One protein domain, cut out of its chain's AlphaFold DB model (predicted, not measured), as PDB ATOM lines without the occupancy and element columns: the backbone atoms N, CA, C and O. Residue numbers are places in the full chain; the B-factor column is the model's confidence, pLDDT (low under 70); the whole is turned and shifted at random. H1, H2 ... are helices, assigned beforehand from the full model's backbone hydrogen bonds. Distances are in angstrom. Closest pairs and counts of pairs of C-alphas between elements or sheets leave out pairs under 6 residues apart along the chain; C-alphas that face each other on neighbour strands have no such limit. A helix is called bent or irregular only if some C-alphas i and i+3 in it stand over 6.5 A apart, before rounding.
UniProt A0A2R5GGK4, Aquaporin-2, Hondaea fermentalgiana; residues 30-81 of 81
ATOM      1  N   THR A  30     105.161  77.728 129.546       93.56
ATOM      2  CA  THR A  30     105.554  79.047 129.021       93.56
ATOM      3  C   THR A  30     107.043  79.080 128.685       93.56
ATOM      4  O   THR A  30     107.422  79.642 127.660       93.56
ATOM      5  N   GLY A  31     107.888  78.414 129.482       92.38
ATOM      6  CA  GLY A  31     109.315  78.268 129.191       92.38
ATOM      7  C   GLY A  31     109.574  77.514 127.884       92.38
ATOM      8  O   GLY A  31     110.406  77.940 127.083       92.38
ATOM      9  N   SER A  32     108.814  76.452 127.598       91.44
ATOM     10  CA  SER A  32     108.856  75.753 126.305       91.44
ATOM     11  C   SER A  32     108.437  76.667 125.143       91.44
ATOM     12  O   SER A  32     109.096  76.700 124.101       91.44
ATOM     13  N   ALA A  33     107.391  77.476 125.325       89.69
ATOM     14  CA  ALA A  33     106.929  78.411 124.299       89.69
ATOM     15  C   ALA A  33     107.954  79.517 123.986       89.69
ATOM     16  O   ALA A  33     108.174  79.843 122.817       89.69
ATOM     17  N   VAL A  34     108.604  80.073 125.012       89.00
ATOM     18  CA  VAL A  34     109.615  81.130 124.848       89.00
ATOM     19  C   VAL A  34     110.910  80.568 124.261       89.00
ATOM     20  O   VAL A  34     111.400  81.096 123.264       89.00
ATOM     21  N   SER A  35     111.432  79.465 124.808       86.25
ATOM     22  CA  SER A  35     112.699  78.862 124.357       86.25
ATOM     23  C   SER A  35     112.646  78.383 122.905       86.25
ATOM     24  O   SER A  35     113.589  78.593 122.145       86.25
ATOM     25  N   THR A  36     111.522  77.807 122.470       81.69
ATOM     26  CA  THR A  36     111.326  77.445 121.056       81.69
ATOM     27  C   THR A  36     111.192  78.674 120.151       81.69
ATOM     28  O   THR A  36     111.488  78.594 118.959       81.69
ATOM     29  N   GLY A  37     110.771  79.820 120.691       75.19
ATOM     30  CA  GLY A  37     110.788  81.106 119.999       75.19
ATOM     31  C   GLY A  37     112.196  81.658 119.797       75.19
ATOM     32  O   GLY A  37     112.523  82.058 118.682       75.19
ATOM     33  N   GLU A  38     113.018  81.630 120.844       69.12
ATOM     34  CA  GLU A  38     114.390  82.148 120.838       69.12
ATOM     35  C   GLU A  38     115.350  81.260 120.028       69.12
ATOM     36  O   GLU A  38     116.137  81.762 119.229       69.12
ATOM     37  N   PHE A  39     115.222  79.931 120.124       65.88
ATOM     38  CA  PHE A  39     116.019  78.986 119.330       65.88
ATOM     39  C   PHE A  39     115.858  79.204 117.814       65.88
ATOM     40  O   PHE A  39     116.814  79.108 117.044       65.88
ATOM     41  N   LEU A  40     114.645  79.558 117.381       59.19
ATOM     42  CA  LEU A  40     114.339  79.892 115.988       59.19
ATOM     43  C   LEU A  40     114.770  81.312 115.594       59.19
ATOM     44  O   LEU A  40     114.829  81.587 114.405       59.19
ATOM     45  N   ALA A  41     115.073  82.196 116.549       60.53
ATOM     46  CA  ALA A  41     115.642  83.518 116.275       60.53
ATOM     47  C   ALA A  41     117.164  83.463 116.039       60.53
ATOM     48  O   ALA A  41     117.703  84.313 115.340       60.53
ATOM     49  N   LEU A  42     117.850  82.452 116.589       62.34
ATOM     50  CA  LEU A  42     119.281  82.192 116.360       62.34
ATOM     51  C   LEU A  42     119.562  81.518 115.011       62.34
ATOM     52  O   LEU A  42     120.665  81.607 114.478       62.34
ATOM     53  N   SER A  43     118.568  80.816 114.471       62.72
ATOM     54  CA  SER A  43     118.622  80.251 113.129       62.72
ATOM     55  C   SER A  43     118.070  81.308 112.180       62.72
ATOM     56  O   SER A  43     116.868  81.541 112.195       62.72
ATOM     57  N   ASP A  44     118.923  81.952 111.385       58.66
ATOM     58  CA  ASP A  44     118.629  83.074 110.467       58.66
ATOM     59  C   ASP A  44     117.706  82.676 109.277       58.66
ATOM     60  O   ASP A  44     117.916  83.031 108.120       58.66
ATOM     61  N   ALA A  45     116.695  81.842 109.542       61.00
ATOM     62  CA  ALA A  45     115.729  81.281 108.613       61.00
ATOM     63  C   ALA A  45     114.521  82.234 108.523       61.00
ATOM     64  O   ALA A  45     113.608  82.150 109.353       61.00
ATOM     65  N   PRO A  46     114.442  83.121 107.511       51.72
ATOM     66  CA  PRO A  46     113.652  84.353 107.607       51.72
ATOM     67  C   PRO A  46     112.131  84.162 107.597       51.72
ATOM     68  O   PRO A  46     111.398  85.133 107.712       51.72
ATOM     69  N   ASN A  47     111.622  82.940 107.430       52.75
ATOM     70  CA  ASN A  47     110.193  82.688 107.235       52.75
ATOM     71  C   ASN A  47     109.707  81.325 107.750       52.75
ATOM     72  O   ASN A  47     108.563  80.956 107.493       52.75
ATOM     73  N   GLN A  48     110.506  80.580 108.527       52.94
ATOM     74  CA  GLN A  48     110.020  79.353 109.179       52.94
ATOM     75  C   GLN A  48     109.296  79.675 110.489       52.94
ATOM     76  O   GLN A  48     109.602  79.198 111.582       52.94
ATOM     77  N   LYS A  49     108.280  80.525 110.361       56.12
ATOM     78  CA  LYS A  49     107.297  80.741 111.402       56.12
ATOM     79  C   LYS A  49     106.420  79.487 111.530       56.12
ATOM     80  O   LYS A  49     105.546  79.206 110.723       56.12
ATOM     81  N   THR A  50     106.605  78.802 112.655       65.12
ATOM     82  CA  THR A  50     105.527  78.703 113.657       65.12
ATOM     83  C   THR A  50     104.746  77.390 113.778       65.12
ATOM     84  O   THR A  50     104.268  77.146 114.878       65.12
ATOM     85  N   VAL A  51     104.670  76.478 112.799       68.00
ATOM     86  CA  VAL A  51     103.856  75.245 112.999       68.00
ATOM     87  C   VAL A  51     104.610  74.117 113.708       68.00
ATOM     88  O   VAL A  51     104.086  73.526 114.650       68.00
ATOM     89  N   ALA A  52     105.860  73.842 113.325       75.25
ATOM     90  CA  ALA A  52     106.619  72.711 113.875       75.25
ATOM     91  C   ALA A  52     106.864  72.808 115.396       75.25
ATOM     92  O   ALA A  52     107.026  71.790 116.058       75.25
ATOM     93  N   ARG A  53     106.834  74.024 115.964       79.81
ATOM     94  CA  ARG A  53     106.966  74.268 117.412       79.81
ATOM     95  C   ARG A  53     105.692  73.973 118.207       79.81
ATOM     96  O   ARG A  53     105.770  73.771 119.411       79.81
ATOM     97  N   ILE A  54     104.526  73.931 117.558       86.94
ATOM     98  CA  ILE A  54     103.246  73.719 118.249       86.94
ATOM     99  C   ILE A  54     103.230  72.339 118.902       86.94
ATOM    100  O   ILE A  54     102.790  72.212 120.039       86.94
ATOM    101  N   LEU A  55     103.758  71.324 118.214       89.88
ATOM    102  CA  LEU A  55     103.801  69.959 118.725       89.88
ATOM    103  C   LEU A  55     104.637  69.823 120.014       89.88
ATOM    104  O   LEU A  55     104.079  69.357 121.005       89.88
ATOM    105  N   PRO A  56     105.921  70.237 120.069       89.88
ATOM    106  CA  PRO A  56     106.701  70.147 121.299       89.88
ATOM    107  C   PRO A  56     106.145  71.031 122.421       89.88
ATOM    108  O   PRO A  56     106.170  70.598 123.569       89.88
ATOM    109  N   ILE A  57     105.584  72.211 122.117       92.19
ATOM    110  CA  ILE A  57     104.919  73.048 123.129       92.19
ATOM    111  C   ILE A  57     103.704  72.303 123.700       92.19
ATOM    112  O   ILE A  57     103.608  72.120 124.910       92.19
ATOM    113  N   ALA A  58     102.802  71.806 122.849       94.25
ATOM    114  CA  ALA A  58     101.626  71.054 123.284       94.25
ATOM    115  C   ALA A  58     102.010  69.813 124.104       94.25
ATOM    116  O   ALA A  58     101.370  69.507 125.110       94.25
ATOM    117  N   PHE A  59     103.088  69.130 123.717       95.06
ATOM    118  CA  PHE A  59     103.604  67.977 124.442       95.06
ATOM    119  C   PHE A  59     104.214  68.362 125.797       95.06
ATOM    120  O   PHE A  59     103.990  67.655 126.776       95.06
ATOM    121  N   ALA A  60     104.910  69.499 125.894       95.25
ATOM    122  CA  ALA A  60     105.436  70.019 127.156       95.25
ATOM    123  C   ALA A  60     104.312  70.359 128.148       95.25
ATOM    124  O   ALA A  60     104.400  69.991 129.317       95.25
ATOM    125  N   PHE A  61     103.225  70.985 127.682       95.31
ATOM    126  CA  PHE A  61     102.033  71.216 128.504       95.31
ATOM    127  C   PHE A  61     101.349  69.893 128.900       95.31
ATOM    128  O   PHE A  61     101.032  69.685 130.070       95.31
ATOM    129  N   GLY A  62     101.163  68.968 127.952       95.44
ATOM    130  CA  GLY A  62     100.510  67.680 128.204       95.44
ATOM    131  C   GLY A  62     101.271  66.794 129.195       95.44
ATOM    132  O   GLY A  62     100.695  66.324 130.177       95.44
ATOM    133  N   ILE A  63     102.578  66.603 128.984       96.50
ATOM    134  CA  ILE A  63     103.441  65.866 129.917       96.50
ATOM    135  C   ILE A  63     103.572  66.610 131.245       96.50
ATOM    136  O   ILE A  63     103.577  65.967 132.291       96.50
ATOM    137  N   GLY A  64     103.635  67.944 131.223       95.69
ATOM    138  CA  GLY A  64     103.672  68.763 132.432       95.69
ATOM    139  C   GLY A  64     102.507  68.446 133.368       95.69
ATOM    140  O   GLY A  64     102.735  68.095 134.524       95.69
ATOM    141  N   ILE A  65     101.269  68.469 132.861       94.69
ATOM    142  CA  ILE A  65     100.092  68.065 133.648       94.69
ATOM    143  C   ILE A  65     100.166  66.596 134.062       94.69
ATOM    144  O   ILE A  65      99.923  66.297 135.228       94.69
ATOM    145  N   LEU A  66     100.522  65.678 133.155       95.94
ATOM    146  CA  LEU A  66     100.610  64.246 133.469       95.94
ATOM    147  C   LEU A  66     101.519  63.981 134.680       95.94
ATOM    148  O   LEU A  66     101.123  63.292 135.619       95.94
ATOM    149  N   VAL A  67     102.727  64.549 134.668       96.06
ATOM    150  CA  VAL A  67     103.720  64.380 135.735       96.06
ATOM    151  C   VAL A  67     103.251  65.039 137.028       96.06
ATOM    152  O   VAL A  67     103.360  64.435 138.093       96.06
ATOM    153  N   LEU A  68     102.707  66.255 136.957       95.12
ATOM    154  CA  LEU A  68     102.286  66.988 138.150       95.12
ATOM    155  C   LEU A  68     101.042  66.378 138.810       95.12
ATOM    156  O   LEU A  68     100.982  66.317 140.035       95.12
ATOM    157  N   VAL A  69     100.081  65.868 138.035       95.25
ATOM    158  CA  VAL A  69      98.926  65.132 138.574       95.25
ATOM    159  C   VAL A  69      99.375  63.809 139.190       95.25
ATOM    160  O   VAL A  69      98.915  63.460 140.273       95.25
ATOM    161  N   TYR A  70     100.310  63.095 138.561       95.06
ATOM    162  CA  TYR A  70     100.883  61.886 139.153       95.06
ATOM    163  C   TYR A  70     101.597  62.181 140.485       95.06
ATOM    164  O   TYR A  70     101.388  61.479 141.474       95.06
ATOM    165  N   ALA A  71     102.394  63.253 140.537       93.88
ATOM    166  CA  ALA A  71     103.174  63.618 141.714       93.88
ATOM    167  C   ALA A  71     102.328  64.213 142.854       93.88
ATOM    168  O   ALA A  71     102.540  63.865 144.012       93.88
ATOM    169  N   PHE A  72     101.371  65.093 142.550       93.25
ATOM    170  CA  PHE A  72     100.655  65.902 143.548       93.25
ATOM    171  C   PHE A  72      99.153  65.612 143.642       93.25
ATOM    172  O   PHE A  72      98.500  66.059 144.584       93.25
ATOM    173  N   GLY A  73      98.590  64.828 142.719       90.69
ATOM    174  CA  GLY A  73      97.153  64.539 142.678       90.69
ATOM    175  C   GLY A  73      96.635  63.837 143.932       90.69
ATOM    176  O   GLY A  73      95.543  64.147 144.399       90.69
ATOM    177  N   HIS A  74      97.444  62.966 144.541       91.69
ATOM    178  CA  HIS A  74      97.100  62.292 145.800       91.69
ATOM    179  C   HIS A  74      97.093  63.229 147.021       91.69
ATOM    180  O   HIS A  74      96.616  62.838 148.085       91.69
ATOM    181  N   VAL A  75      97.648  64.438 146.887       90.69
ATOM    182  CA  VAL A  75      97.777  65.401 147.980       90.69
ATOM    183  C   VAL A  75      96.643  66.416 147.948       90.69
ATOM    184  O   VAL A  75      95.954  66.549 148.949       90.69
ATOM    185  N   SER A  76      96.445  67.101 146.818       88.62
ATOM    186  CA  SER A  76      95.492  68.216 146.702       88.62
ATOM    187  C   SER A  76      94.303  67.956 145.769       88.62
ATOM    188  O   SER A  76      93.444  68.816 145.610       88.62
ATOM    189  N   GLY A  77      94.235  66.785 145.126       85.50
ATOM    190  CA  GLY A  77      93.210  66.467 144.123       85.50
ATOM    191  C   GLY A  77      93.602  66.834 142.688       85.50
ATOM    192  O   GLY A  77      92.897  66.465 141.752       85.50
ATOM    193  N   GLY A  78      94.752  67.493 142.491       87.19
ATOM    194  CA  GLY A  78      95.369  67.662 141.174       87.19
ATOM    195  C   GLY A  78      94.596  68.583 140.231       87.19
ATOM    196  O   GLY A  78      94.570  68.326 139.029       87.19
ATOM    197  N   HIS A  79      93.962  69.645 140.746       90.06
ATOM    198  CA  HIS A  79      93.166  70.533 139.901       90.06
ATOM    199  C   HIS A  79      93.998  71.238 138.832       90.06
ATOM    200  O   HIS A  79      93.516  71.272 137.703       90.06
ATOM    201  N   ILE A  80      95.166  71.779 139.212       80.69
ATOM    202  CA  ILE A  80      96.208  72.418 138.377       80.69
ATOM    203  C   ILE A  80      95.615  73.131 137.141       80.69
ATOM    204  O   ILE A  80      95.610  72.570 136.044       80.69
ATOM    205  N   LYS A  81      95.063  74.343 137.332       67.62
ATOM    206  CA  LYS A  81      94.471  75.185 136.272       67.62
ATOM    207  C   LYS A  81      94.854  76.645 136.427       67.62
ATOM    208  O   LYS A  81      95.035  77.073 137.588       67.62
TER     209      LYS A  81
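Overview. This is residues 30 to 81 of the 81 residues of the protein "Aquaporin-2" of Hondaea fermentalgiana (UniProt A0A2R5GGK4). This is an open, lopsided helical hairpin: the shorter helix H1 runs out to one end, a loop turns round there, and the much longer H2 runs back past the first residues of H1 and makes most of the length. The helices meet over a short stretch near the beginning of H1, residues 41 to 47 stick out at the turn, and residues 77 to 81 fold back beside the last part of H2. The printed part has 52 residues with two named helices, H1 then H2, and no named strand; its class is all helix. It is only just extended, close to loose, with a radius of gyration of the C-alphas of 15.0 A, and forms a rod spanning 47 by 15 by 14 A.

Arrangement. H1, residues 30 to 42, and H2, residues 54 to 76, form a helical hairpin, two successive helices that touch and run opposite ways. Their lines stand at a shallow tilt of 25 degrees. They touch through residues 32 to 33 of H1 and 56 to 60 of H2 alone; the closest C-alphas, those of Ser 32 and Ile 57, are 5.7 A apart. O i to N i+4 pairs are within hydrogen-bond range in 8 of 9 cases in H1 and 17 of 19 in H2.

Along the chain. H1 begins at C-alpha 30, (105.554, 79.047, 129.021), and measures 18.9 A from first to last C-alpha. H2 measures 30.0 A and ends at C-alpha 76, (95.492, 68.216, 146.702). H2 has a kink of 47 degrees near residue 70 and is irregular, with C-alphas 71 and 74 at 7.4 A.

Size, cuts and confidence. The two C-alphas farthest apart, those of Pro 46 and Val 75, are 47.3 A apart. The link from H1 to H2, 11 residues, is long. The printed part has no cut and ends at Lys 81, the chain's last residue. Mean pLDDT of the printed part is 81.9; residues 38 to 51 and residue 81 are under 70.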